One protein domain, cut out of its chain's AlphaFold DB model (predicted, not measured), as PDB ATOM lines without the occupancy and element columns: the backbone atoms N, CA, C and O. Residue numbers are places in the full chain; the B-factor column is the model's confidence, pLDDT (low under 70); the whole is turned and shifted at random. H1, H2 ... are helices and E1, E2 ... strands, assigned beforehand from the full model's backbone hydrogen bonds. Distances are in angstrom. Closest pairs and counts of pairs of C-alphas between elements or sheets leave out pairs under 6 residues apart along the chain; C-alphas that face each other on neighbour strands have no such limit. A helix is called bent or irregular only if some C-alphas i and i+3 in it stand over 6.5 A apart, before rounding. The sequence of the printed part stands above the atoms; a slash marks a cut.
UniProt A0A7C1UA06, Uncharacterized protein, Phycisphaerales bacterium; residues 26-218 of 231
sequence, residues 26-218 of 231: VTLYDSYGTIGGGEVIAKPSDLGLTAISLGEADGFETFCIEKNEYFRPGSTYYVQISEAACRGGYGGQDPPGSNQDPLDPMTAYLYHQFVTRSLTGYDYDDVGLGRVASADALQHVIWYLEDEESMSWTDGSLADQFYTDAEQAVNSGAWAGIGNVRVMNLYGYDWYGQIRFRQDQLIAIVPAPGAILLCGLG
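AT A GLANCE: This is residues 26 to 218 of the 231 residues of an uncharacterized protein of Phycisphaerales bacterium (UniProt A0A7C1UA06). A six-stranded antiparallel sheet folds over at E4 and curls like part of a barrel, with E3, E2 and E1 facing the long hairpin of E5 and E6. H1 packs across E5 and E6, H2 and H3 pack on H1 and on each other to make a helical cluster on that side of the sheet, and residues 209 to 218, with H4, stick out as a tail. The printed part has 193 residues with six named strands and four named helices, in the order E1 E2 E3 E4 H1 H2 H3 E5 E6 H4, and the sheet's order is E3 E2 E1 E4 E5 E6. The class is mixed, helices and strands, though under half of the residues are in named elements. The whole is compact, with a radius of gyration of the C-alphas of 16.6 A, and spans 51 by 46 by 37 A.

HOW THE PARTS SIT: Begin with the strongly twisted sheet: in its order look at E3, residues 60 to 63, E2, 39 to 44, E1, 26 to 30, E4, 76 to 82, E5, 181 to 189, and E6, 195 to 204. E1, E2 and E3 form a meander, each strand the antiparallel neighbour of the one before, and with E4 beside E1 they make a Greek key, four strands of which the first neighbours the fourth. It is a folded sheet, bent back on itself: E3 E2 E1 face E5 E6, with E4 as the hinge. Between E3 and E2 find N 62 and O 40 at 2.8 A, and in the hairpin of E1 and E2 find N 29 and O 41 at 2.9 A. The pairing of E4 is staggered: residues 76 to 77 pair with E1, where N 77 and O 26 are 2.8 A apart, and residues 78 to 82 pair with E5, where N 185 and O 80 are 2.7 A apart. In the hairpin of E5 and E6, N 184 and O 201 are 2.7 A apart, and E6 bends by 65 degrees at residue 199. The closest C-alphas of the edge strands E3 and E6, Thr 62 and Leu 202, are 5.4 A apart. Now look at H1, residues 105 to 115: it is on the sheet at a height of 8.8 A, over E5 and E6 and only just not over E3, on which 2 of its C-alphas fall. It runs across the strands, at 80 degrees to E5 on the local plane. H2, residues 129 to 145, only grazes the sheet with its residues 131 to 143. H1 and H2 form a helical hairpin: H2 touches H1 with residues 141 to 145 alone, at a shallow tilt of 21 degrees, opposite ways, the closest C-alphas being Thr 107 and Ile 142 at 5.7 A. H3, residues 158 to 171, is not on the sheet; it touches H1 at a steep tilt of 60 degrees, the closest C-alphas being Met 106 and Ala 166 at 5.0 A. With its residues 158 to 163 alone H3 touches H2, residues 134 to 141 alone, at a steep tilt of 44 degrees, the closest C-alphas being Ala 137 and Ala 159 at 4.7 A. The helix packing is mostly crossed, but only just, with 1 of 3 pairs at a shallow tilt. H4, residues 211 to 218, touches no helix. In H1, H2, H3 and H4 every O i to N i+4 pair is within hydrogen-bond range.

IN THESE COORDINATES: Find C-alpha 26 at (-8.276, -29.707, -43.015), where E1 begins. E4 measures 18.7 A from first to last C-alpha, E5 26.3 A and E6 24.8 A. H2, the longest helix by residues, runs 24.5 A from C-alpha 129 at (17.722, -35.534, -48.902), and H3 measures 19.9 A. H4 ends at C-alpha 218, (-25.709, -23.125, -73.292).

THE WHOLE: The C-alphas farthest apart, those of Thr 154 and Gly 218, are 55.8 A apart, and the printed part has no cut. Five links are long, among them the 22 residues between E4 and H1, where residues 84 to 85 pair antiparallel with 101 to 102. The mean pLDDT of the printed part is 93.4, with residues 208 to 214 under 70.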
ATOM      1  N   VAL A  26      -9.488 -29.105 -42.461       97.19
ATOM      2  CA  VAL A  26      -8.276 -29.707 -43.015       97.19
ATOM      3  C   VAL A  26      -7.516 -30.445 -41.925       97.19
ATOM      4  O   VAL A  26      -7.456 -29.993 -40.782       97.19
ATOM      5  N   THR A  27      -6.937 -31.589 -42.272       97.69
ATOM      6  CA  THR A  27      -5.967 -32.287 -41.421       97.69
ATOM      7  C   THR A  27      -4.586 -32.142 -42.040       97.69
ATOM      8  O   THR A  27      -4.420 -32.463 -43.215       97.69
ATOM      9  N   LEU A  28      -3.615 -31.662 -41.266       97.62
ATOM     10  CA  LEU A  28      -2.244 -31.452 -41.733       97.62
ATOM     11  C   LEU A  28      -1.313 -32.578 -41.285       97.62
ATOM     12  O   LEU A  28      -1.445 -33.079 -40.166       97.62
ATOM     13  N   TYR A  29      -0.349 -32.934 -42.126       97.25
ATOM     14  CA  TYR A  29       0.717 -33.890 -41.831       97.25
ATOM     15  C   TYR A  29       2.057 -33.319 -42.279       97.25
ATOM     16  O   TYR A  29       2.126 -32.719 -43.348       97.25
ATOM     17  N   ASP A  30       3.110 -33.545 -41.499       95.88
ATOM     18  CA  ASP A  30       4.466 -33.195 -41.928       95.88
ATOM     19  C   ASP A  30       4.865 -34.015 -43.163       95.88
ATOM     20  O   ASP A  30       4.509 -35.195 -43.274       95.88
ATOM     21  N   SER A  31       5.610 -33.383 -44.069       95.44
ATOM     22  CA  SER A  31       6.225 -34.003 -45.243       95.44
ATOM     23  C   SER A  31       7.741 -33.755 -45.202       95.44
ATOM     24  O   SER A  31       8.402 -34.117 -44.227       95.44
ATOM     25  N   TYR A  32       8.311 -33.157 -46.244       96.62
ATOM     26  CA  TYR A  32       9.739 -32.889 -46.362       96.62
ATOM     27  C   TYR A  32      10.145 -31.571 -45.703       96.62
ATOM     28  O   TYR A  32       9.610 -30.517 -46.024       96.62
ATOM     29  N   GLY A  33      11.150 -31.623 -44.835       96.25
ATOM     30  CA  GLY A  33      11.724 -30.455 -44.170       96.25
ATOM     31  C   GLY A  33      12.241 -30.808 -42.779       96.25
ATOM     32  O   GLY A  33      11.854 -31.827 -42.200       96.25
ATOM     33  N   THR A  34      13.161 -30.008 -42.243       95.62
ATOM     34  CA  THR A  34      13.793 -30.262 -40.935       95.62
ATOM     35  C   THR A  34      13.906 -29.038 -40.029       95.62
ATOM     36  O   THR A  34      14.361 -29.156 -38.889       95.62
ATOM     37  N   ILE A  35      13.441 -27.875 -40.482       94.44
ATOM     38  CA  ILE A  35      13.643 -26.586 -39.799       94.44
ATOM     39  C   ILE A  35      12.466 -26.142 -38.914       94.44
ATOM     40  O   ILE A  35      12.396 -24.984 -38.512       94.44
ATOM     41  N   GLY A  36      11.530 -27.044 -38.600       91.56
ATOM     42  CA  GLY A  36      10.266 -26.685 -37.934       91.56
ATOM     43  C   GLY A  36       9.221 -26.085 -38.884       91.56
ATOM     44  O   GLY A  36       8.221 -25.543 -38.430       91.56
ATOM     45  N   GLY A  37       9.468 -26.213 -40.186       92.75
ATOM     46  CA  GLY A  37       8.566 -25.945 -41.300       92.75
ATOM     47  C   GLY A  37       8.969 -26.845 -42.470       92.75
ATOM     48  O   GLY A  37       9.579 -27.896 -42.252       92.75
ATOM     49  N   GLY A  38       8.668 -26.419 -43.692       96.00
ATOM     50  CA  GLY A  38       8.903 -27.193 -44.905       96.00
ATOM     51  C   GLY A  38       7.585 -27.591 -45.551       96.00
ATOM     52  O   GLY A  38       6.543 -26.976 -45.321       96.00
ATOM     53  N   GLU A  39       7.638 -28.627 -46.373       97.06
ATOM     54  CA  GLU A  39       6.462 -29.158 -47.030       97.06
ATOM     55  C   GLU A  39       5.536 -29.849 -46.021       97.06
ATOM     56  O   GLU A  39       5.946 -30.644 -45.170       97.06
ATOM     57  N   VAL A  40       4.248 -29.573 -46.172       97.69
ATOM     58  CA  VAL A  40       3.154 -30.120 -45.377       97.69
ATOM     59  C   VAL A  40       2.119 -30.715 -46.328       97.69
ATOM     60  O   VAL A  40       1.811 -30.135 -47.368       97.69
ATOM     61  N   ILE A  41       1.533 -31.857 -45.966       97.75
ATOM     62  CA  ILE A  41       0.381 -32.423 -46.679       97.75
ATOM     63  C   ILE A  41      -0.912 -31.971 -46.005       97.75
ATOM     64  O   ILE A  41      -1.196 -32.328 -44.858       97.75
ATOM     65  N   ALA A  42      -1.738 -31.247 -46.753       97.62
ATOM     66  CA  ALA A  42      -3.064 -30.817 -46.351       97.62
ATOM     67  C   ALA A  42      -4.146 -31.755 -46.903       97.62
ATOM     68  O   ALA A  42      -4.306 -31.916 -48.114       97.62
ATOM     69  N   LYS A  43      -4.932 -32.355 -46.001       97.06
ATOM     70  CA  LYS A  43      -6.061 -33.238 -46.330       97.06
ATOM     71  C   LYS A  43      -7.398 -32.568 -46.009       97.06
ATOM     72  O   LYS A  43      -7.825 -32.611 -44.848       97.06
ATOM     73  N   PRO A  44      -8.054 -31.915 -46.982       94.81
ATOM     74  CA  PRO A  44      -9.333 -31.255 -46.748       94.81
ATOM     75  C   PRO A  44     -10.500 -32.249 -46.660       94.81
ATOM     76  O   PRO A  44     -10.505 -33.268 -47.345       94.81
ATOM     77  N   SER A  45     -11.528 -31.929 -45.867       88.88
ATOM     78  CA  SER A  45     -12.785 -32.696 -45.835       88.88
ATOM     79  C   SER A  45     -13.678 -32.407 -47.051       88.88
ATOM     80  O   SER A  45     -14.172 -33.328 -47.691       88.88
ATOM     81  N   ASP A  46     -13.885 -31.120 -47.335       86.56
ATOM     82  CA  ASP A  46     -14.512 -30.536 -48.528       86.56
ATOM     83  C   ASP A  46     -14.335 -29.013 -48.409       86.56
ATOM     84  O   ASP A  46     -14.786 -28.421 -47.427       86.56
ATOM     85  N   LEU A  47     -13.635 -28.384 -49.356       85.69
ATOM     86  CA  LEU A  47     -13.421 -26.928 -49.371       85.69
ATOM     87  C   LEU A  47     -14.419 -26.195 -50.281       85.69
ATOM     88  O   LEU A  47     -14.376 -24.970 -50.367       85.69
ATOM     89  N   GLY A  48     -15.281 -26.917 -51.009       85.44
ATOM     90  CA  GLY A  48     -16.102 -26.333 -52.075       85.44
ATOM     91  C   GLY A  48     -15.284 -25.810 -53.266       85.44
ATOM     92  O   GLY A  48     -15.805 -25.065 -54.094       85.44
ATOM     93  N   LEU A  49     -14.005 -26.186 -53.349       88.19
ATOM     94  CA  LEU A  49     -13.065 -25.823 -54.404       88.19
ATOM     95  C   LEU A  49     -12.052 -26.942 -54.640       88.19
ATOM     96  O   LEU A  49     -11.942 -27.878 -53.849       88.19
ATOM     97  N   THR A  50     -11.301 -26.834 -55.733       91.31
ATOM     98  CA  THR A  50     -10.243 -27.786 -56.078       91.31
ATOM     99  C   THR A  50      -8.887 -27.128 -55.868       91.31
ATOM    100  O   THR A  50      -8.553 -26.168 -56.564       91.31
ATOM    101  N   ALA A  51      -8.122 -27.647 -54.909       93.81
ATOM    102  CA  ALA A  51      -6.723 -27.281 -54.735       93.81
ATOM    103  C   ALA A  51      -5.876 -27.892 -55.863       93.81
ATOM    104  O   ALA A  51      -6.137 -29.013 -56.308       93.81
ATOM    105  N   ILE A  52      -4.869 -27.156 -56.319       94.81
ATOM    106  CA  ILE A  52      -3.789 -27.697 -57.142       94.81
ATOM    107  C   ILE A  52      -2.899 -28.538 -56.219       94.81
ATOM    108  O   ILE A  52      -2.612 -28.131 -55.098       94.81
ATOM    109  N   SER A  53      -2.509 -29.716 -56.688       93.44
ATOM    110  CA  SER A  53      -1.716 -30.704 -55.954       93.44
ATOM    111  C   SER A  53      -0.664 -31.279 -56.896       93.44
ATOM    112  O   SER A  53      -0.923 -31.399 -58.100       93.44
ATOM    113  N   LEU A  54       0.494 -31.661 -56.358       93.88
ATOM    114  CA  LEU A  54       1.503 -32.430 -57.086       93.88
ATOM    115  C   LEU A  54       1.032 -33.862 -57.364       93.88
ATOM    116  O   LEU A  54       1.554 -34.517 -58.266       93.88
ATOM    117  N   GLY A  55       0.023 -34.334 -56.624       90.25
ATOM    118  CA  GLY A  55      -0.529 -35.680 -56.747       90.25
ATOM    119  C   GLY A  55       0.365 -36.759 -56.136       90.25
ATOM    120  O   GLY A  55       0.230 -37.929 -56.496       90.25
ATOM    121  N   GLU A  56       1.279 -36.378 -55.238       86.56
ATOM    122  CA  GLU A  56       2.243 -37.281 -54.597       86.56
ATOM    123  C   GLU A  56       1.647 -37.933 -53.335       86.56
ATOM    124  O   GLU A  56       2.036 -39.040 -52.953       86.56
ATOM    125  N   ALA A  57       0.636 -37.297 -52.732       87.19
ATOM    126  CA  ALA A  57      -0.107 -37.806 -51.586       87.19
ATOM    127  C   ALA A  57      -1.630 -37.625 -51.731       87.19
ATOM    128  O   ALA A  57      -2.139 -36.872 -52.558       87.19
ATOM    129  N   ASP A  58      -2.381 -38.323 -50.877       90.81
ATOM    130  CA  ASP A  58      -3.807 -38.064 -50.668       90.81
ATOM    131  C   ASP A  58      -3.973 -36.714 -49.951       90.81
ATOM    132  O   ASP A  58      -3.819 -36.650 -48.732       90.81
ATOM    133  N   GLY A  59      -4.203 -35.648 -50.721       94.44
ATOM    134  CA  GLY A  59      -4.222 -34.258 -50.266       94.44
ATOM    135  C   GLY A  59      -3.554 -33.318 -51.276       94.44
ATOM    136  O   GLY A  59      -3.499 -33.603 -52.475       94.44
ATOM    137  N   PHE A  60      -3.052 -32.189 -50.785       96.75
ATOM    138  CA  PHE A  60      -2.193 -31.281 -51.543       96.75
ATOM    139  C   PHE A  60      -1.023 -30.795 -50.687       96.75
ATOM    140  O   PHE A  60      -1.125 -30.719 -49.461       96.75
ATOM    141  N   GLU A  61       0.081 -30.478 -51.348       97.31
ATOM    142  CA  GLU A  61       1.326 -30.023 -50.750       97.31
ATOM    143  C   GLU A  61       1.272 -28.509 -50.498       97.31
ATOM    144  O   GLU A  61       0.825 -27.717 -51.335       97.31
ATOM    145  N   THR A  62       1.707 -28.095 -49.315       98.25
ATOM    146  CA  THR A  62       1.654 -26.709 -48.854       98.25
ATOM    147  C   THR A  62       2.850 -26.367 -47.966       98.25
ATOM    148  O   THR A  62       3.659 -27.237 -47.653       98.25
ATOM    149  N   PHE A  63       2.976 -25.092 -47.606       98.62
ATOM    150  CA  PHE A  63       4.009 -24.542 -46.740       98.62
ATOM    151  C   PHE A  63       3.384 -23.617 -45.701       98.62
ATOM    152  O   PHE A  63       2.353 -22.979 -45.946       98.62
ATOM    153  N   CYS A  64       4.060 -23.534 -44.561       98.12
ATOM    154  CA  CYS A  64       3.715 -22.639 -43.469       98.12
ATOM    155  C   CYS A  64       4.002 -21.187 -43.871       98.12
ATOM    156  O   CYS A  64       5.063 -20.915 -44.430       98.12
ATOM    157  N   ILE A  65       3.083 -20.270 -43.571       97.62
ATOM    158  CA  ILE A  65       3.273 -18.836 -43.842       97.62
ATOM    159  C   ILE A  65       3.966 -18.155 -42.667       97.62
ATOM    160  O   ILE A  65       5.012 -17.557 -42.849       97.62
ATOM    161  N   GLU A  66       3.440 -18.315 -41.454       96.31
ATOM    162  CA  GLU A  66       3.968 -17.668 -40.248       96.31
ATOM    163  C   GLU A  66       4.985 -18.575 -39.534       96.31
ATOM    164  O   GLU A  66       4.828 -19.794 -39.516       96.31
ATOM    165  N   LYS A  67       6.044 -18.032 -38.931       94.88
ATOM    166  CA  LYS A  67       7.087 -18.840 -38.266       94.88
ATOM    167  C   LYS A  67       6.783 -19.125 -36.796       94.88
ATOM    168  O   LYS A  67       7.314 -20.071 -36.214       94.88
ATOM    169  N   ASN A  68       5.979 -18.274 -36.163       93.56
ATOM    170  CA  ASN A  68       5.679 -18.346 -34.731       93.56
ATOM    171  C   ASN A  68       4.326 -18.991 -34.408       93.56
ATOM    172  O   ASN A  68       3.970 -19.115 -33.228       93.56
ATOM    173  N   GLU A  69       3.595 -19.399 -35.436       94.06
ATOM    174  CA  GLU A  69       2.402 -20.207 -35.308       94.06
ATOM    175  C   GLU A  69       2.759 -21.694 -35.420       94.06
ATOM    176  O   GLU A  69       3.866 -22.076 -35.788       94.06
ATOM    177  N   TYR A  70       1.852 -22.567 -34.980       94.44
ATOM    178  CA  TYR A  70       2.101 -24.007 -35.015       94.44
ATOM    179  C   TYR A  70       0.806 -24.774 -35.240       94.44
ATOM    180  O   TYR A  70      -0.243 -24.470 -34.651       94.44
ATOM    181  N   PHE A  71       0.902 -25.840 -36.028       95.50
ATOM    182  CA  PHE A  71      -0.085 -26.907 -36.055       95.50
ATOM    183  C   PHE A  71       0.485 -28.161 -35.390       95.50
ATOM    184  O   PHE A  71       1.671 -28.264 -35.082       95.50
ATOM    185  N   ARG A  72      -0.390 -29.126 -35.126       96.25
ATOM    186  CA  ARG A  72      -0.007 -30.449 -34.654       96.25
ATOM    187  C   ARG A  72      -0.322 -31.466 -35.751       96.25
ATOM    188  O   ARG A  72      -1.504 -31.615 -36.076       96.25
ATOM    189  N   PRO A  73       0.673 -32.206 -36.261       96.56
ATOM    190  CA  PRO A  73       0.453 -33.225 -37.281       96.56
ATOM    191  C   PRO A  73      -0.638 -34.228 -36.886       96.56
ATOM    192  O   PRO A  73      -0.742 -34.641 -35.726       96.56
ATOM    193  N   GLY A  74      -1.485 -34.583 -37.849       96.69
ATOM    194  CA  GLY A  74      -2.654 -35.445 -37.679       96.69
ATOM    195  C   GLY A  74      -3.852 -34.787 -36.985       96.69
ATOM    196  O   GLY A  74      -4.858 -35.459 -36.764       96.69
ATOM    197  N   SER A  75      -3.777 -33.500 -36.626       96.25
ATOM    198  CA  SER A  75      -4.910 -32.769 -36.044       96.25
ATOM    199  C   SER A  75      -5.742 -32.087 -37.126       96.25
ATOM    200  O   SER A  75      -5.206 -31.584 -38.112       96.25
ATOM    201  N   THR A  76      -7.057 -32.062 -36.919       96.50
ATOM    202  CA  THR A  76      -8.012 -31.401 -37.813       96.50
ATOM    203  C   THR A  76      -8.315 -29.988 -37.324       96.50
ATOM    204  O   THR A  76      -8.597 -29.780 -36.141       96.50
ATOM    205  N   TYR A  77      -8.300 -29.035 -38.249       97.00
ATOM    206  CA  TYR A  77      -8.574 -27.621 -38.012       97.00
ATOM    207  C   TYR A  77      -9.717 -27.145 -38.894       97.00
ATOM    208  O   TYR A  77      -9.936 -27.680 -39.981       97.00
ATOM    209  N   TYR A  78     -10.434 -26.127 -38.429       96.38
ATOM    210  CA  TYR A  78     -11.333 -25.372 -39.288       96.38
ATOM    211  C   TYR A  78     -10.525 -24.442 -40.179       96.38
ATOM    212  O   TYR A  78      -9.441 -23.992 -39.803       96.38
ATOM    213  N   VAL A  79     -11.073 -24.170 -41.358       95.19
ATOM    214  CA  VAL A  79     -10.387 -23.421 -42.405       95.19
ATOM    215  C   VAL A  79     -11.217 -22.226 -42.835       95.19
ATOM    216  O   VAL A  79     -12.428 -22.333 -43.038       95.19
ATOM    217  N   GLN A  80     -10.545 -21.102 -43.053       93.94
ATOM    218  CA  GLN A  80     -11.045 -20.016 -43.882       93.94
ATOM    219  C   GLN A  80     -10.014 -19.711 -44.966       93.94
ATOM    220  O   GLN A  80      -8.832 -19.617 -44.679       93.94
ATOM    221  N   ILE A  81     -10.449 -19.578 -46.217       94.75
ATOM    222  CA  ILE A  81      -9.551 -19.235 -47.324       94.75
ATOM    223  C   ILE A  81      -9.656 -17.737 -47.586       94.75
ATOM    224  O   ILE A  81     -10.767 -17.212 -47.721       94.75
ATOM    225  N   SER A  82      -8.520 -17.053 -47.655       95.38
ATOM    226  CA  SER A  82      -8.454 -15.611 -47.873       95.38
ATOM    227  C   SER A  82      -7.195 -15.200 -48.651       95.38
ATOM    228  O   SER A  82      -6.466 -16.044 -49.166       95.38
ATOM    229  N   GLU A  83      -6.979 -13.899 -48.817       97.00
ATOM    230  CA  GLU A  83      -5.814 -13.328 -49.513       97.00
ATOM    231  C   GLU A  83      -4.713 -12.878 -48.534       97.00
ATOM    232  O   GLU A  83      -3.731 -12.281 -48.962       97.00
ATOM    233  N   ALA A  84      -4.880 -13.148 -47.234       96.19
ATOM    234  CA  ALA A  84      -4.014 -12.649 -46.171       96.19
ATOM    235  C   ALA A  84      -3.893 -13.651 -45.008       96.19
ATOM    236  O   ALA A  84      -4.856 -14.353 -44.680       96.19
ATOM    237  N   ALA A  85      -2.742 -13.689 -44.343       95.38
ATOM    238  CA  ALA A  85      -2.579 -14.373 -43.068       95.38
ATOM    239  C   ALA A  85      -3.361 -13.659 -41.952       95.38
ATOM    240  O   ALA A  85      -3.624 -12.448 -41.990       95.38
ATOM    241  N   CYS A  86      -3.803 -14.427 -40.960       91.25
ATOM    242  CA  CYS A  86      -4.556 -13.904 -39.831       91.25
ATOM    243  C   CYS A  86      -3.601 -13.402 -38.748       91.25
ATOM    244  O   CYS A  86      -3.212 -14.159 -37.872       91.25
ATOM    245  N   ARG A  87      -3.385 -12.082 -38.701       86.88
ATOM    246  CA  ARG A  87      -2.518 -11.358 -37.742       86.88
ATOM    247  C   ARG A  87      -1.023 -11.320 -38.082       86.88
ATOM    248  O   ARG A  87      -0.374 -10.469 -37.473       86.88
ATOM    249  N   GLY A  88      -0.552 -12.140 -39.020       85.12
ATOM    250  CA  GLY A  88       0.770 -12.033 -39.651       85.12
ATOM    251  C   GLY A  88       1.937 -12.372 -38.735       85.12
ATOM    252  O   GLY A  88       2.949 -11.697 -38.753       85.12
ATOM    253  N   GLY A  89       1.770 -13.337 -37.833       89.81
ATOM    254  CA  GLY A  89       2.892 -13.978 -37.156       89.81
ATOM    255  C   GLY A  89       3.895 -13.040 -36.473       89.81
ATOM    256  O   GLY A  89       3.562 -12.338 -35.506       89.81
ATOM    257  N   TYR A  90       5.164 -13.129 -36.877       90.44
ATOM    258  CA  TYR A  90       6.242 -12.244 -36.432       90.44
ATOM    259  C   TYR A  90       6.276 -10.908 -37.189       90.44
ATOM    260  O   TYR A  90       6.626  -9.909 -36.549       90.44
ATOM    261  N   GLY A  91       5.905 -10.873 -38.474       86.06
ATOM    262  CA  GLY A  91       5.860  -9.652 -39.292       86.06
ATOM    263  C   GLY A  91       4.803  -8.645 -38.812       86.06
ATOM    264  O   GLY A  91       4.993  -7.426 -38.844       86.06
ATOM    265  N   GLY A  92       3.733  -9.157 -38.208       90.12
ATOM    266  CA  GLY A  92       2.587  -8.411 -37.717       90.12
ATOM    267  C   GLY A  92       1.542  -8.147 -38.800       90.12
ATOM    268  O   GLY A  92       1.488  -8.783 -39.834       90.12
ATOM    269  N   GLN A  93       0.641  -7.206 -38.531       90.75
ATOM    270  CA  GLN A  93      -0.471  -6.894 -39.435       90.75
ATOM    271  C   GLN A  93      -0.100  -5.763 -40.392       90.75
ATOM    272  O   GLN A  93       0.364  -4.719 -39.920       90.75
ATOM    273  N   ASP A  94      -0.466  -5.894 -41.666       88.19
ATOM    274  CA  ASP A  94      -0.390  -4.820 -42.655       88.19
ATOM    275  C   ASP A  94      -1.776  -4.503 -43.272       88.19
ATOM    276  O   ASP A  94      -2.449  -5.372 -43.831       88.19
ATOM    277  N   PRO A  95      -2.293  -3.264 -43.147       89.56
ATOM    278  CA  PRO A  95      -1.801  -2.203 -42.273       89.56
ATOM    279  C   PRO A  95      -2.017  -2.535 -40.785       89.56
ATOM    280  O   PRO A  95      -2.954  -3.262 -40.439       89.56
ATOM    281  N   PRO A  96      -1.248  -1.925 -39.863       89.12
ATOM    282  CA  PRO A  96      -1.408  -2.161 -38.430       89.12
ATOM    283  C   PRO A  96      -2.852  -1.959 -37.943       89.12
ATOM    284  O   PRO A  96      -3.440  -0.888 -38.111       89.12
ATOM    285  N   GLY A  97      -3.422  -2.984 -37.302       86.75
ATOM    286  CA  GLY A  97      -4.798  -2.984 -36.794       86.75
ATOM    287  C   GLY A  97      -5.845  -3.578 -37.746       86.75
ATOM    288  O   GLY A  97      -7.022  -3.628 -37.378       86.75
ATOM    289  N   SER A  98      -5.450  -4.047 -38.935       88.50
ATOM    290  CA  SER A  98      -6.332  -4.720 -39.903       88.50
ATOM    291  C   SER A  98      -6.767  -6.126 -39.464       88.50
ATOM    292  O   SER A  98      -7.798  -6.620 -39.920       88.50
ATOM    293  N   ASN A  99      -6.024  -6.761 -38.546       88.38
ATOM    294  CA  ASN A  99      -6.066  -8.205 -38.266       88.38
ATOM    295  C   ASN A  99      -5.685  -9.099 -39.454       88.38
ATOM    296  O   ASN A  99      -6.019 -10.283 -39.444       88.38
ATOM    297  N   GLN A 100      -5.006  -8.547 -40.454       91.12
ATOM    298  CA  GLN A 100      -4.624  -9.236 -41.677       91.12
ATOM    299  C   GLN A 100      -3.190  -8.884 -42.053       91.12
ATOM    300  O   GLN A 100      -2.728  -7.786 -41.749       91.12
ATOM    301  N   ASP A 101      -2.533  -9.815 -42.722       95.44
ATOM    302  CA  ASP A 101      -1.224  -9.626 -43.331       95.44
ATOM    303  C   ASP A 101      -1.266 -10.153 -44.776       95.44
ATOM    304  O   ASP A 101      -1.420 -11.362 -44.976       95.44
ATOM    305  N   PRO A 102      -1.362  -9.271 -45.789       97.31
ATOM    306  CA  PRO A 102      -1.555  -9.667 -47.177       97.31
ATOM    307  C   PRO A 102      -0.415 -10.541 -47.692       97.31
ATOM    308  O   PRO A 102       0.746 -10.186 -47.554       97.31
ATOM    309  N   LEU A 103      -0.767 -11.630 -48.377       98.31
ATOM    310  CA  LEU A 103       0.213 -12.538 -48.966       98.31
ATOM    311  C   LEU A 103       1.113 -11.815 -49.980       98.31
ATOM    312  O   LEU A 103       0.601 -11.168 -50.908       98.31
ATOM    313  N   ASP A 104       2.429 -12.005 -49.875       98.31
ATOM    314  CA  ASP A 104       3.376 -11.365 -50.780       98.31
ATOM    315  C   ASP A 104       3.277 -11.947 -52.215       98.31
ATOM    316  O   ASP A 104       3.188 -13.171 -52.418       98.31
ATOM    317  N   PRO A 105       3.285 -11.104 -53.271       98.62
ATOM    318  CA  PRO A 105       3.276 -11.561 -54.661       98.62
ATOM    319  C   PRO A 105       4.412 -12.525 -55.036       98.62
ATOM    320  O   PRO A 105       4.193 -13.411 -55.869       98.62
ATOM    321  N   MET A 106       5.607 -12.373 -54.459       98.81
ATOM    322  CA  MET A 106       6.752 -13.263 -54.661       98.81
ATOM    323  C   MET A 106       6.519 -14.622 -53.991       98.81
ATOM    324  O   MET A 106       6.766 -15.650 -54.624       98.81
ATOM    325  N   THR A 107       5.952 -14.654 -52.780       98.81
ATOM    326  CA  THR A 107       5.525 -15.907 -52.128       98.81
ATOM    327  C   THR A 107       4.486 -16.635 -52.977       98.81
ATOM    328  O   THR A 107       4.610 -17.834 -53.253       98.81
ATOM    329  N   ALA A 108       3.484 -15.902 -53.475       98.75
ATOM    330  CA  ALA A 108       2.470 -16.453 -54.365       98.75
ATOM    331  C   ALA A 108       3.067 -16.999 -55.675       98.75
ATOM    332  O   ALA A 108       2.660 -18.068 -56.136       98.75
ATOM    333  N   TYR A 109       4.044 -16.303 -56.266       98.69
ATOM    334  CA  TYR A 109       4.769 -16.788 -57.441       98.69
ATOM    335  C   TYR A 109       5.482 -18.111 -57.154       98.69
ATOM    336  O   TYR A 109       5.269 -19.088 -57.876       98.69
ATOM    337  N   LEU A 110       6.281 -18.168 -56.084       98.81
ATOM    338  CA  LEU A 110       7.065 -19.352 -55.731       98.81
ATOM    339  C   LEU A 110       6.181 -20.563 -55.483       98.81
ATOM    340  O   LEU A 110       6.430 -21.638 -56.031       98.81
ATOM    341  N   TYR A 111       5.110 -20.385 -54.716       98.75
ATOM    342  CA  TYR A 111       4.189 -21.474 -54.444       98.75
ATOM    343  C   TYR A 111       3.442 -21.925 -55.704       98.75
ATOM    344  O   TYR A 111       3.260 -23.124 -55.910       98.75
ATOM    345  N   HIS A 112       3.073 -20.997 -56.596       98.19
ATOM    346  CA  HIS A 112       2.499 -21.345 -57.895       98.19
ATOM    347  C   HIS A 112       3.464 -22.183 -58.744       98.19
ATOM    348  O   HIS A 112       3.061 -23.221 -59.275       98.19
ATOM    349  N   GLN A 113       4.730 -21.769 -58.862       98.44
ATOM    350  CA  GLN A 113       5.754 -22.549 -59.562       98.44
ATOM    351  C   GLN A 113       5.944 -23.919 -58.902       98.44
ATOM    352  O   GLN A 113       6.017 -24.931 -59.601       98.44
ATOM    353  N   PHE A 114       5.945 -23.970 -57.564       98.44
ATOM    354  CA  PHE A 114       6.072 -25.206 -56.803       98.44
ATOM    355  C   PHE A 114       4.974 -26.208 -57.183       98.44
ATOM    356  O   PHE A 114       5.287 -27.263 -57.737       98.44
ATOM    357  N   VAL A 115       3.698 -25.859 -56.984       97.25
ATOM    358  CA  VAL A 115       2.566 -26.780 -57.219       97.25
ATOM    359  C   VAL A 115       2.327 -27.103 -58.697       97.25
ATOM    360  O   VAL A 115       1.612 -28.051 -59.017       97.25
ATOM    361  N   THR A 116       2.915 -26.334 -59.618       95.69
ATOM    362  CA  THR A 116       2.871 -26.602 -61.066       95.69
ATOM    363  C   THR A 116       4.114 -27.327 -61.585       95.69
ATOM    364  O   THR A 116       4.282 -27.456 -62.799       95.69
ATOM    365  N   ARG A 117       4.980 -27.825 -60.688       96.19
ATOM    366  CA  ARG A 117       6.236 -28.526 -61.020       96.19
ATOM    367  C   ARG A 117       7.190 -27.709 -61.898       96.19
ATOM    368  O   ARG A 117       7.908 -28.264 -62.726       96.19
ATOM    369  N   SER A 118       7.156 -26.389 -61.751       96.81
ATOM    370  CA  SER A 118       7.905 -25.439 -62.580       96.81
ATOM    371  C   SER A 118       8.948 -24.643 -61.785       96.81
ATOM    372  O   SER A 118       9.703 -23.874 -62.379       96.81
ATOM    373  N   LEU A 119       9.045 -24.848 -60.463       98.00
ATOM    374  CA  LEU A 119      10.037 -24.173 -59.626       98.00
ATOM    375  C   LEU A 119      11.436 -24.730 -59.902       98.00
ATOM    376  O   LEU A 119      11.774 -25.855 -59.530       98.00
ATOM    377  N   THR A 120      12.262 -23.931 -60.571       97.12
ATOM    378  CA  THR A 120      13.609 -24.348 -60.969       97.12
ATOM    379  C   THR A 120      14.500 -24.527 -59.744       97.12
ATOM    380  O   THR A 120      14.632 -23.617 -58.937       97.12
ATOM    381  N   GLY A 121      15.156 -25.685 -59.637       96.38
ATOM    382  CA  GLY A 121      16.038 -26.036 -58.517       96.38
ATOM    383  C   GLY A 121      15.336 -26.809 -57.399       96.38
ATOM    384  O   GLY A 121      16.008 -27.440 -56.587       96.38
ATOM    385  N   TYR A 122      14.003 -26.821 -57.381       98.00
ATOM    386  CA  TYR A 122      13.253 -27.653 -56.455       98.00
ATOM    387  C   TYR A 122      13.316 -29.122 -56.895       98.00
ATOM    388  O   TYR A 122      13.077 -29.438 -58.063       98.00
ATOM    389  N   ASP A 123      13.666 -30.025 -55.978       96.50
ATOM    390  CA  ASP A 123      13.848 -31.435 -56.312       96.50
ATOM    391  C   ASP A 123      12.516 -32.174 -56.215       96.50
ATOM    392  O   ASP A 123      12.052 -32.505 -55.129       96.50
ATOM    393  N   TYR A 124      11.862 -32.405 -57.352       94.88
ATOM    394  CA  TYR A 124      10.564 -33.076 -57.362       94.88
ATOM    395  C   TYR A 124      10.630 -34.602 -57.363       94.88
ATOM    396  O   TYR A 124       9.620 -35.245 -57.080       94.88
ATOM    397  N   ASP A 125      11.776 -35.173 -57.725       89.38
ATOM    398  CA  ASP A 125      11.893 -36.598 -58.041       89.38
ATOM    399  C   ASP A 125      12.707 -37.365 -56.978       89.38
ATOM    400  O   ASP A 125      12.579 -38.589 -56.877       89.38
ATOM    401  N   ASP A 126      13.510 -36.677 -56.154       80.25
ATOM    402  CA  ASP A 126      14.195 -37.268 -55.000       80.25
ATOM    403  C   ASP A 126      13.302 -37.270 -53.754       80.25
ATOM    404  O   ASP A 126      13.182 -36.276 -53.056       80.25
ATOM    405  N   VAL A 127      12.753 -38.420 -53.369       77.81
ATOM    406  CA  VAL A 127      12.027 -38.584 -52.088       77.81
ATOM    407  C   VAL A 127      12.954 -38.652 -50.853       77.81
ATOM    408  O   VAL A 127      12.559 -39.140 -49.791       77.81
ATOM    409  N   GLY A 128      14.216 -38.237 -50.994       84.38
ATOM    410  CA  GLY A 128      15.273 -38.273 -49.988       84.38
ATOM    411  C   GLY A 128      15.772 -36.888 -49.565       84.38
ATOM    412  O   GLY A 128      15.001 -35.981 -49.265       84.38
ATOM    413  N   LEU A 129      17.096 -36.741 -49.456       91.62
ATOM    414  CA  LEU A 129      17.722 -35.534 -48.902       91.62
ATOM    415  C   LEU A 129      17.599 -34.314 -49.827       91.62
ATOM    416  O   LEU A 129      17.599 -33.194 -49.318       91.62
ATOM    417  N   GLY A 130      17.493 -34.513 -51.146       94.56
ATOM    418  CA  GLY A 130      17.322 -33.439 -52.125       94.56
ATOM    419  C   GLY A 130      16.032 -32.659 -51.895       94.56
ATOM    420  O   GLY A 130      16.087 -31.449 -51.675       94.56
ATOM    421  N   ARG A 131      14.888 -33.355 -51.818       95.81
ATOM    422  CA  ARG A 131      13.584 -32.732 -51.528       95.81
ATOM    423  C   ARG A 131      13.540 -32.057 -50.169       95.81
ATOM    424  O   ARG A 131      12.986 -30.968 -50.059       95.81
ATOM    425  N   VAL A 132      14.147 -32.663 -49.146       97.50
ATOM    426  CA  VAL A 132      14.264 -32.029 -47.822       97.50
ATOM    427  C   VAL A 132      15.024 -30.707 -47.927       97.50
ATOM    428  O   VAL A 132      14.540 -29.690 -47.439       97.50
ATOM    429  N   ALA A 133      16.169 -30.691 -48.614       97.25
ATOM    430  CA  ALA A 133      16.967 -29.480 -48.779       97.25
ATOM    431  C   ALA A 133      16.234 -28.396 -49.589       97.25
ATOM    432  O   ALA A 133      16.301 -27.222 -49.223       97.25
ATOM    433  N   SER A 134      15.516 -28.762 -50.658       98.19
ATOM    434  CA  SER A 134      14.727 -27.794 -51.428       98.19
ATOM    435  C   SER A 134      13.489 -27.298 -50.690       98.19
ATOM    436  O   SER A 134      13.145 -26.127 -50.827       98.19
ATOM    437  N   ALA A 135      12.842 -28.142 -49.882       98.25
ATOM    438  CA  ALA A 135      11.725 -27.740 -49.033       98.25
ATOM    439  C   ALA A 135      12.169 -26.778 -47.921       98.25
ATOM    440  O   ALA A 135      11.524 -25.749 -47.729       98.25
ATOM    441  N   ASP A 136      13.294 -27.056 -47.253       98.31
ATOM    442  CA  ASP A 136      13.869 -26.159 -46.243       98.31
ATOM    443  C   ASP A 136      14.279 -24.815 -46.869       98.31
ATOM    444  O   ASP A 136      13.950 -23.753 -46.340       98.31
ATOM    445  N   ALA A 137      14.939 -24.842 -48.034       98.56
ATOM    446  CA  ALA A 137      15.321 -23.629 -48.753       98.56
ATOM    447  C   ALA A 137      14.103 -22.787 -49.162       98.56
ATOM    448  O   ALA A 137      14.111 -21.573 -48.967       98.56
ATOM    449  N   LEU A 138      13.049 -23.414 -49.695       98.75
ATOM    450  CA  LEU A 138      11.825 -22.709 -50.071       98.75
ATOM    451  C   LEU A 138      11.109 -22.124 -48.846       98.75
ATOM    452  O   LEU A 138      10.690 -20.972 -48.886       98.75
ATOM    453  N   GLN A 139      11.019 -22.872 -47.745       98.69
ATOM    454  CA  GLN A 139      10.382 -22.400 -46.516       98.69
ATOM    455  C   GLN A 139      11.093 -21.174 -45.919       98.69
ATOM    456  O   GLN A 139      10.416 -20.252 -45.470       98.69
ATOM    457  N   HIS A 140      12.431 -21.133 -45.944       98.50
ATOM    458  CA  HIS A 140      13.196 -19.955 -45.520       98.50
ATOM    459  C   HIS A 140      12.895 -18.722 -46.376       98.50
ATOM    460  O   HIS A 140      12.737 -17.625 -45.846       98.50
ATOM    461  N   VAL A 141      12.779 -18.894 -47.697       98.75
ATOM    462  CA  VAL A 141      12.443 -17.784 -48.597       98.75
ATOM    463  C   VAL A 141      11.020 -17.294 -48.351       98.75
ATOM    464  O   VAL A 141      10.821 -16.088 -48.277       98.75
ATOM    465  N   ILE A 142      10.056 -18.199 -48.152       98.69
ATOM    466  CA  ILE A 142       8.679 -17.833 -47.785       98.69
ATOM    467  C   ILE A 142       8.681 -17.017 -46.488       98.69
ATOM    468  O   ILE A 142       8.158 -15.911 -46.468       98.69
ATOM    469  N   TRP A 143       9.332 -17.503 -45.428       98.44
ATOM    470  CA  TRP A 143       9.384 -16.763 -44.165       98.44
ATOM    471  C   TRP A 143      10.097 -15.417 -44.282       98.44
ATOM    472  O   TRP A 143       9.723 -14.477 -43.598       98.44
ATOM    473  N   TYR A 144      11.114 -15.291 -45.127       98.56
ATOM    474  CA  TYR A 144      11.736 -13.991 -45.356       98.56
ATOM    475  C   TYR A 144      10.802 -13.013 -46.080       98.56
ATOM    476  O   TYR A 144      10.740 -11.849 -45.701       98.56
ATOM    477  N   LEU A 145      10.095 -13.476 -47.115       98.44
ATOM    478  CA  LEU A 145       9.198 -12.636 -47.915       98.44
ATOM    479  C   LEU A 145       7.962 -12.179 -47.142       98.44
ATOM    480  O   LEU A 145       7.473 -11.083 -47.385       98.44
ATOM    481  N   GLU A 146       7.500 -12.990 -46.195       97.88
ATOM    482  CA  GLU A 146       6.386 -12.662 -45.300       97.88
ATOM    483  C   GLU A 146       6.865 -11.967 -44.002       97.88
ATOM    484  O   GLU A 146       6.152 -11.952 -43.009       97.88
ATOM    485  N   ASP A 147       8.095 -11.430 -43.961       96.75
ATOM    486  CA  ASP A 147       8.680 -10.737 -42.794       96.75
ATOM    487  C   ASP A 147       8.729 -11.570 -41.480       96.75
ATOM    488  O   ASP A 147       8.873 -11.048 -40.369       96.75
ATOM    489  N   GLU A 148       8.708 -12.899 -41.589       97.00
ATOM    490  CA  GLU A 148       8.725 -13.853 -40.472       97.00
ATOM    491  C   GLU A 148      10.135 -14.239 -40.009       97.00
ATOM    492  O   GLU A 148      10.342 -14.748 -38.898       97.00
ATOM    493  N   GLU A 149      11.144 -14.009 -40.847       96.56
ATOM    494  CA  GLU A 149      12.541 -14.131 -40.458       96.56
ATOM    495  C   GLU A 149      13.464 -13.175 -41.210       96.56
ATOM    496  O   GLU A 149      13.183 -12.703 -42.304       96.56
ATOM    497  N   SER A 150      14.635 -12.918 -40.630       97.19
ATOM    498  CA  SER A 150      15.715 -12.264 -41.368       97.19
ATOM    499  C   SER A 150      16.336 -13.227 -42.377       97.19
ATOM    500  O   SER A 150      16.507 -14.408 -42.072       97.19
ATOM    501  N   MET A 151      16.761 -12.692 -43.524       96.88
ATOM    502  CA  MET A 151      17.492 -13.438 -44.550       96.88
ATOM    503  C   MET A 151      18.640 -14.248 -43.934       96.88
ATOM    504  O   MET A 151      19.501 -13.703 -43.236       96.88
ATOM    505  N   SER A 152      18.640 -15.553 -44.197       94.00
ATOM    506  CA  SER A 152      19.506 -16.528 -43.524       94.00
ATOM    507  C   SER A 152      20.430 -17.303 -44.475       94.00
ATOM    508  O   SER A 152      21.270 -18.080 -44.018       94.00
ATOM    509  N   TRP A 153      20.316 -17.079 -45.787       96.81
ATOM    510  CA  TRP A 153      21.066 -17.787 -46.825       96.81
ATOM    511  C   TRP A 153      22.216 -16.961 -47.419       96.81
ATOM    512  O   TRP A 153      22.396 -15.784 -47.115       96.81
ATOM    513  N   THR A 154      23.024 -17.605 -48.264       97.44
ATOM    514  CA  THR A 154      24.163 -16.996 -48.969       97.44
ATOM    515  C   THR A 154      23.922 -16.946 -50.473       97.44
ATOM    516  O   THR A 154      23.253 -17.832 -51.010       97.44
ATOM    517  N   ASP A 155      24.558 -15.997 -51.155       97.06
ATOM    518  CA  ASP A 155      24.546 -15.873 -52.615       97.06
ATOM    519  C   ASP A 155      24.879 -17.206 -53.313       97.06
ATOM    520  O   ASP A 155      25.810 -17.927 -52.926       97.06
ATOM    521  N   GLY A 156      24.112 -17.542 -54.350       96.12
ATOM    522  CA  GLY A 156      24.242 -18.774 -55.131       96.12
ATOM    523  C   GLY A 156      23.729 -20.044 -54.442       96.12
ATOM    524  O   GLY A 156      23.860 -21.131 -55.006       96.12
ATOM    525  N   SER A 157      23.169 -19.941 -53.233       98.12
ATOM    526  CA  SER A 157      22.450 -21.052 -52.599       98.12
ATOM    527  C   SER A 157      21.096 -21.309 -53.272       98.12
ATOM    528  O   SER A 157      20.617 -20.520 -54.083       98.12
ATOM    529  N   LEU A 158      20.445 -22.415 -52.911       97.75
ATOM    530  CA  LEU A 158      19.124 -22.741 -53.447       97.75
ATOM    531  C   LEU A 158      18.045 -21.728 -53.017       97.75
ATOM    532  O   LEU A 158      17.205 -21.345 -53.824       97.75
ATOM    533  N   ALA A 159      18.104 -21.250 -51.770       98.62
ATOM    534  CA  ALA A 159      17.214 -20.198 -51.281       98.62
ATOM    535  C   ALA A 159      17.438 -18.875 -52.041       98.62
ATOM    536  O   ALA A 159      16.479 -18.239 -52.468       98.62
ATOM    537  N   ASP A 160      18.699 -18.512 -52.300       98.56
ATOM    538  CA  ASP A 160      19.045 -17.337 -53.111       98.56
ATOM    539  C   ASP A 160      18.486 -17.426 -54.536       98.56
ATOM    540  O   ASP A 160      17.934 -16.459 -55.063       98.56
ATOM    541  N   GLN A 161      18.568 -18.614 -55.142       98.56
ATOM    542  CA  GLN A 161      18.002 -18.872 -56.460       98.56
ATOM    543  C   GLN A 161      16.480 -18.679 -56.474       98.56
ATOM    544  O   GLN A 161      15.972 -18.009 -57.372       98.56
ATOM    545  N   PHE A 162      15.759 -19.238 -55.498       98.81
ATOM    546  CA  PHE A 162      14.308 -19.065 -55.398       98.81
ATOM    547  C   PHE A 162      13.931 -17.594 -55.196       98.81
ATOM    548  O   PHE A 162      13.084 -17.074 -55.920       98.81
ATOM    549  N   TYR A 163      14.592 -16.903 -54.265       98.81
ATOM    550  CA  TYR A 163      14.354 -15.484 -54.019       98.81
ATOM    551  C   TYR A 163      14.573 -14.639 -55.283       98.81
ATOM    552  O   TYR A 163      13.694 -13.872 -55.677       98.81
ATOM    553  N   THR A 164      15.708 -14.837 -55.962       98.50
ATOM    554  CA  THR A 164      16.068 -14.088 -57.175       98.50
ATOM    555  C   THR A 164      15.080 -14.332 -58.319       98.50
ATOM    556  O   THR A 164      14.710 -13.391 -59.022       98.50
ATOM    557  N   ASP A 165      14.626 -15.576 -58.512       98.38
ATOM    558  CA  ASP A 165      13.641 -15.919 -59.549       98.38
ATOM    559  C   ASP A 165      12.301 -15.208 -59.305       98.38
ATOM    560  O   ASP A 165      11.742 -14.572 -60.203       98.38
ATOM    561  N   ALA A 166      11.827 -15.224 -58.055       98.69
ATOM    562  CA  ALA A 166      10.606 -14.529 -57.668       98.69
ATOM    563  C   ALA A 166      10.729 -13.004 -57.811       98.69
ATOM    564  O   ALA A 166       9.818 -12.355 -58.336       98.69
ATOM    565  N   GLU A 167      11.872 -12.438 -57.410       98.50
ATOM    566  CA  GLU A 167      12.128 -10.999 -57.477       98.50
ATOM    567  C   GLU A 167      12.124 -10.551 -58.940       98.50
ATOM    568  O   GLU A 167      11.461  -9.578 -59.312       98.50
ATOM    569  N   GLN A 168      12.814 -11.301 -59.803       98.44
ATOM    570  CA  GLN A 168      12.850 -11.042 -61.234       98.44
ATOM    571  C   GLN A 168      11.452 -11.146 -61.860       98.44
ATOM    572  O   GLN A 168      11.085 -10.295 -62.683       98.44
ATOM    573  N   ALA A 169      10.665 -12.163 -61.502       98.38
ATOM    574  CA  ALA A 169       9.323 -12.361 -62.044       98.38
ATOM    575  C   ALA A 169       8.394 -11.181 -61.719       98.38
ATOM    576  O   ALA A 169       7.692 -10.692 -62.612       98.38
ATOM    577  N   VAL A 170       8.433 -10.678 -60.483       98.25
ATOM    578  CA  VAL A 170       7.620  -9.533 -60.047       98.25
ATOM    579  C   VAL A 170       8.142  -8.217 -60.633       98.25
ATOM    580  O   VAL A 170       7.376  -7.477 -61.252       98.25
ATOM    581  N   ASN A 171       9.448  -7.943 -60.543       98.06
ATOM    582  CA  ASN A 171      10.036  -6.682 -61.015       98.06
ATOM    583  C   ASN A 171       9.947  -6.501 -62.537       98.06
ATOM    584  O   ASN A 171       9.825  -5.378 -63.028       98.06
ATOM    585  N   SER A 172       9.988  -7.597 -63.301       98.00
ATOM    586  CA  SER A 172       9.794  -7.559 -64.758       98.00
ATOM    587  C   SER A 172       8.322  -7.457 -65.180       98.00
ATOM    588  O   SER A 172       8.044  -7.215 -66.356       98.00
ATOM    589  N   GLY A 173       7.381  -7.644 -64.248       97.12
ATOM    590  CA  GLY A 173       5.947  -7.725 -64.524       97.12
ATOM    591  C   GLY A 173       5.505  -9.041 -65.175       97.12
ATOM    592  O   GLY A 173       4.375  -9.125 -65.657       97.12
ATOM    593  N   ALA A 174       6.370 -10.063 -65.211       97.25
ATOM    594  CA  ALA A 174       6.002 -11.409 -65.657       97.25
ATOM    595  C   ALA A 174       5.000 -12.078 -64.696       97.25
ATOM    596  O   ALA A 174       4.191 -12.903 -65.122       97.25
ATOM    597  N   TRP A 175       5.027 -11.681 -63.421       97.44
ATOM    598  CA  TRP A 175       4.048 -12.030 -62.402       97.44
ATOM    599  C   TRP A 175       3.504 -10.767 -61.723       97.44
ATOM    600  O   TRP A 175       4.240  -9.807 -61.508       97.44
ATOM    601  N   ALA A 176       2.210 -10.756 -61.394       96.31
ATOM    602  CA  ALA A 176       1.562  -9.628 -60.729       96.31
ATOM    603  C   ALA A 176       0.484 -10.098 -59.743       96.31
ATOM    604  O   ALA A 176      -0.361 -10.933 -60.081       96.31
ATOM    605  N   GLY A 177       0.479  -9.501 -58.548       96.94
ATOM    606  CA  GLY A 177      -0.423  -9.878 -57.459       96.94
ATOM    607  C   GLY A 177      -0.210 -11.325 -57.005       96.94
ATOM    608  O   GLY A 177       0.876 -11.874 -57.142       96.94
ATOM    609  N   ILE A 178      -1.265 -11.955 -56.488       97.50
ATOM    610  CA  ILE A 178      -1.197 -13.311 -55.911       97.50
ATOM    611  C   ILE A 178      -1.763 -14.410 -56.829       97.50
ATOM    612  O   ILE A 178      -1.810 -15.587 -56.471       97.50
ATOM    613  N   GLY A 179      -2.244 -14.044 -58.022       94.94
ATOM    614  CA  GLY A 179      -2.875 -14.977 -58.957       94.94
ATOM    615  C   GLY A 179      -4.000 -15.800 -58.309       94.94
ATOM    616  O   GLY A 179      -4.932 -15.255 -57.711       94.94
ATOM    617  N   ASN A 180      -3.908 -17.128 -58.426       95.25
ATOM    618  CA  ASN A 180      -4.845 -18.078 -57.806       95.25
ATOM    619  C   ASN A 180      -4.338 -18.659 -56.477       95.25
ATOM    620  O   ASN A 180      -4.928 -19.616 -55.971       95.25
ATOM    621  N   VAL A 181      -3.242 -18.122 -55.941       98.19
ATOM    622  CA  VAL A 181      -2.734 -18.502 -54.623       98.19
ATOM    623  C   VAL A 181      -3.501 -17.733 -53.558       98.19
ATOM    624  O   VAL A 181      -3.907 -16.588 -53.760       98.19
ATOM    625  N   ARG A 182      -3.788 -18.408 -52.457       97.81
ATOM    626  CA  ARG A 182      -4.538 -17.922 -51.309       97.81
ATOM    627  C   ARG A 182      -3.879 -18.429 -50.035       97.81
ATOM    628  O   ARG A 182      -3.059 -19.348 -50.065       97.81
ATOM    629  N   VAL A 183      -4.304 -17.846 -48.928       98.06
ATOM    630  CA  VAL A 183      -3.966 -18.289 -47.585       98.06
ATOM    631  C   VAL A 183      -5.100 -19.148 -47.046       98.06
ATOM    632  O   VAL A 183      -6.272 -18.773 -47.096       98.06
ATOM    633  N   MET A 184      -4.747 -20.323 -46.549       97.06
ATOM    634  CA  MET A 184      -5.609 -21.222 -45.805       97.06
ATOM    635  C   MET A 184      -5.439 -20.917 -44.313       97.06
ATOM    636  O   MET A 184      -4.572 -21.490 -43.656       97.06
ATOM    637  N   ASN A 185      -6.272 -20.011 -43.794       96.75
ATOM    638  CA  ASN A 185      -6.228 -19.586 -42.403       96.75
ATOM    639  C   ASN A 185      -6.777 -20.679 -41.483       96.75
ATOM    640  O   ASN A 185      -7.952 -21.064 -41.606       96.75
ATOM    641  N   LEU A 186      -5.952 -21.181 -40.563       96.69
ATOM    642  CA  LEU A 186      -6.325 -22.306 -39.709       96.69
ATOM    643  C   LEU A 186      -6.774 -21.842 -38.333       96.69
ATOM    644  O   LEU A 186      -6.180 -20.975 -37.696       96.69
ATOM    645  N   TYR A 187      -7.828 -22.466 -37.818       95.81
ATOM    646  CA  TYR A 187      -8.266 -22.185 -36.461       95.81
ATOM    647  C   TYR A 187      -8.912 -23.380 -35.770       95.81
ATOM    648  O   TYR A 187      -9.393 -24.343 -36.371       95.81
ATOM    649  N   GLY A 188      -8.918 -23.306 -34.444       94.88
ATOM    650  CA  GLY A 188      -9.691 -24.184 -33.579       94.88
ATOM    651  C   GLY A 188     -10.425 -23.389 -32.510       94.88
ATOM    652  O   GLY A 188     -10.283 -22.171 -32.409       94.88
ATOM    653  N   TYR A 189     -11.179 -24.099 -31.681       94.12
ATOM    654  CA  TYR A 189     -11.834 -23.523 -30.513       94.12
ATOM    655  C   TYR A 189     -11.136 -23.995 -29.243       94.12
ATOM    656  O   TYR A 189     -10.776 -25.169 -29.122       94.12
ATOM    657  N   ASP A 190     -10.931 -23.086 -28.295       91.56
ATOM    658  CA  ASP A 190     -10.550 -23.478 -26.944       91.56
ATOM    659  C   ASP A 190     -11.759 -23.976 -26.135       91.56
ATOM    660  O   ASP A 190     -12.892 -24.042 -26.615       91.56
ATOM    661  N   TRP A 191     -11.518 -24.342 -24.878       91.31
ATOM    662  CA  TRP A 191     -12.551 -24.878 -23.991       91.31
ATOM    663  C   TRP A 191     -13.653 -23.869 -23.625       91.31
ATOM    664  O   TRP A 191     -14.707 -24.275 -23.137       91.31
ATOM    665  N   TYR A 192     -13.429 -22.575 -23.873       92.69
ATOM    666  CA  TYR A 192     -14.425 -21.517 -23.727       92.69
ATOM    667  C   TYR A 192     -15.175 -21.226 -25.036       92.69
ATOM    668  O   TYR A 192     -16.025 -20.336 -25.064       92.69
ATOM    669  N   GLY A 193     -14.860 -21.939 -26.122       91.19
ATOM    670  CA  GLY A 193     -15.415 -21.687 -27.448       91.19
ATOM    671  C   GLY A 193     -14.819 -20.459 -28.141       91.19
ATOM    672  O   GLY A 193     -15.413 -19.962 -29.096       91.19
ATOM    673  N   GLN A 194     -13.672 -19.943 -27.683       91.88
ATOM    674  CA  GLN A 194     -12.986 -18.840 -28.358       91.88
ATOM    675  C   GLN A 194     -12.108 -19.359 -29.493       91.88
ATOM    676  O   GLN A 194     -11.460 -20.398 -29.365       91.88
ATOM    677  N   ILE A 195     -12.061 -18.599 -30.589       91.12
ATOM    678  CA  ILE A 195     -11.204 -18.898 -31.737       91.12
ATOM    679  C   ILE A 195      -9.734 -18.783 -31.321       91.12
ATOM    680  O   ILE A 195      -9.311 -17.806 -30.697       91.12
ATOM    681  N   ARG A 196      -8.955 -19.793 -31.699       93.00
ATOM    682  CA  ARG A 196      -7.499 -19.821 -31.614       93.00
ATOM    683  C   ARG A 196      -6.953 -20.046 -33.014       93.00
ATOM    684  O   ARG A 196      -7.174 -21.126 -33.562       93.00
ATOM    685  N   PHE A 197      -6.278 -19.030 -33.542       93.06
ATOM    686  CA  PHE A 197      -5.510 -19.129 -34.780       93.06
ATOM    687  C   PHE A 197      -4.387 -20.154 -34.621       93.06
ATOM    688  O   PHE A 197      -3.968 -20.487 -33.499       93.06
ATOM    689  N   ARG A 198      -4.055 -20.769 -35.742       95.50
ATOM    690  CA  ARG A 198      -3.131 -21.880 -35.911       95.50
ATOM    691  C   ARG A 198      -2.424 -21.635 -37.227       95.50
ATOM    692  O   ARG A 198      -3.005 -21.016 -38.101       95.50
ATOM    693  N   GLN A 199      -1.289 -22.300 -37.382       96.31
ATOM    694  CA  GLN A 199      -0.411 -22.143 -38.526       96.31
ATOM    695  C   GLN A 199      -1.132 -22.024 -39.872       96.31
ATOM    696  O   GLN A 199      -1.587 -23.032 -40.426       96.31
ATOM    697  N   ASP A 200      -1.133 -20.815 -40.420       97.06
ATOM    698  CA  ASP A 200      -1.645 -20.541 -41.751       97.06
ATOM    699  C   ASP A 200      -0.773 -21.228 -42.819       97.06
ATOM    700  O   ASP A 200       0.451 -21.366 -42.675       97.06
ATOM    701  N   GLN A 201      -1.433 -21.715 -43.872       97.88
ATOM    702  CA  GLN A 201      -0.830 -22.504 -44.952       97.88
ATOM    703  C   GLN A 201      -1.140 -21.893 -46.319       97.88
ATOM    704  O   GLN A 201      -2.180 -21.262 -46.503       97.88
ATOM    705  N   LEU A 202      -0.307 -22.152 -47.321       98.50
ATOM    706  CA  LEU A 202      -0.583 -21.747 -48.703       98.50
ATOM    707  C   LEU A 202      -1.586 -22.686 -49.398       98.50
ATOM    708  O   LEU A 202      -1.659 -23.886 -49.127       98.50
ATOM    709  N   ILE A 203      -2.382 -22.161 -50.325       98.06
ATOM    710  CA  ILE A 203      -3.241 -22.981 -51.187       98.06
ATOM    711  C   ILE A 203      -3.391 -22.336 -52.559       98.06
ATOM    712  O   ILE A 203      -3.633 -21.141 -52.681       98.06
ATOM    713  N   ALA A 204      -3.269 -23.133 -53.616       97.06
ATOM    714  CA  ALA A 204      -3.448 -22.683 -54.985       97.06
ATOM    715  C   ALA A 204      -4.717 -23.325 -55.516       97.06
ATOM    716  O   ALA A 204      -4.915 -24.531 -55.388       97.06
ATOM    717  N   ILE A 205      -5.600 -22.518 -56.090       94.50
ATOM    718  CA  ILE A 205      -6.940 -22.968 -56.455       94.50
ATOM    719  C   ILE A 205      -7.011 -23.106 -57.971       94.50
ATOM    720  O   ILE A 205      -6.600 -22.209 -58.707       94.50
ATOM    721  N   VAL A 206      -7.560 -24.220 -58.452       88.19
ATOM    722  CA  VAL A 206      -7.903 -24.362 -59.869       88.19
ATOM    723  C   VAL A 206      -9.010 -23.351 -60.180       88.19
ATOM    724  O   VAL A 206     -10.092 -23.448 -59.589       88.19
ATOM    725  N   PRO A 207      -8.801 -22.395 -61.105       78.44
ATOM    726  CA  PRO A 207      -9.867 -21.494 -61.521       78.44
ATOM    727  C   PRO A 207     -11.057 -22.313 -61.999       78.44
ATOM    728  O   PRO A 207     -10.883 -23.246 -62.788       78.44
ATOM    729  N   ALA A 208     -12.262 -21.965 -61.536       68.44
ATOM    730  CA  ALA A 208     -13.478 -22.628 -61.983       68.44
ATOM    731  C   ALA A 208     -13.455 -22.716 -63.519       68.44
ATOM    732  O   ALA A 208     -13.306 -21.676 -64.175       68.44
ATOM    733  N   PRO A 209     -13.560 -23.921 -64.115       57.94
ATOM    734  CA  PRO A 209     -13.477 -24.047 -65.556       57.94
ATOM    735  C   PRO A 209     -14.512 -23.120 -66.187       57.94
ATOM    736  O   PRO A 209     -15.687 -23.152 -65.809       57.94
ATOM    737  N   GLY A 210     -14.118 -22.339 -67.199       57.41
ATOM    738  CA  GLY A 210     -15.049 -21.524 -67.993       57.41
ATOM    739  C   GLY A 210     -16.225 -22.331 -68.577       57.41
ATOM    740  O   GLY A 210     -17.204 -21.758 -69.047       57.41
ATOM    741  N   ALA A 211     -16.174 -23.664 -68.485       59.47
ATOM    742  CA  ALA A 211     -17.291 -24.574 -68.673       59.47
ATOM    743  C   ALA A 211     -18.536 -24.224 -67.837       59.47
ATOM    744  O   ALA A 211     -19.626 -24.387 -68.359       59.47
ATOM    745  N   ILE A 212     -18.440 -23.694 -66.608       61.22
ATOM    746  CA  ILE A 212     -19.643 -23.291 -65.841       61.22
ATOM    747  C   ILE A 212     -20.347 -22.109 -66.526       61.22
ATOM    748  O   ILE A 212     -21.570 -22.119 -66.688       61.22
ATOM    749  N   LEU A 213     -19.575 -21.134 -67.015       66.38
ATOM    750  CA  LEU A 213     -20.093 -20.024 -67.816       66.38
ATOM    751  C   LEU A 213     -20.690 -20.527 -69.141       66.38
ATOM    752  O   LEU A 213     -21.789 -20.122 -69.516       66.38
ATOM    753  N   LEU A 214     -20.010 -21.451 -69.826       68.44
ATOM    754  CA  LEU A 214     -20.493 -22.044 -71.079       68.44
ATOM    755  C   LEU A 214     -21.732 -22.926 -70.881       68.44
ATOM    756  O   LEU A 214     -22.632 -22.893 -71.714       68.44
ATOM    757  N   CYS A 215     -21.824 -23.675 -69.784       72.38
ATOM    758  CA  CYS A 215     -23.007 -24.446 -69.414       72.38
ATOM    759  C   CYS A 215     -24.181 -23.512 -69.112       72.38
ATOM    760  O   CYS A 215     -25.280 -23.745 -69.614       72.38
ATOM    761  N   GLY A 216     -23.951 -22.423 -68.372       71.38
ATOM    762  CA  GLY A 216     -24.966 -21.397 -68.125       71.38
ATOM    763  C   GLY A 216     -25.479 -20.768 -69.423       71.38
ATOM    764  O   GLY A 216     -26.683 -20.763 -69.684       71.38
ATOM    765  N   LEU A 217     -24.568 -20.321 -70.292       74.06
ATOM    766  CA  LEU A 217     -24.916 -19.755 -71.599       74.06
ATOM    767  C   LEU A 217     -25.606 -20.782 -72.509       74.06
ATOM    768  O   LEU A 217     -26.600 -20.459 -73.161       74.06
ATOM    769  N   GLY A 218     -25.133 -22.028 -72.518       76.31
ATOM    770  CA  GLY A 218     -25.709 -23.125 -73.292       76.31
ATOM    771  C   GLY A 218     -27.153 -23.428 -72.890       76.31
ATOM    772  O   GLY A 218     -28.023 -23.530 -73.757       76.31
TER     773      GLY A 218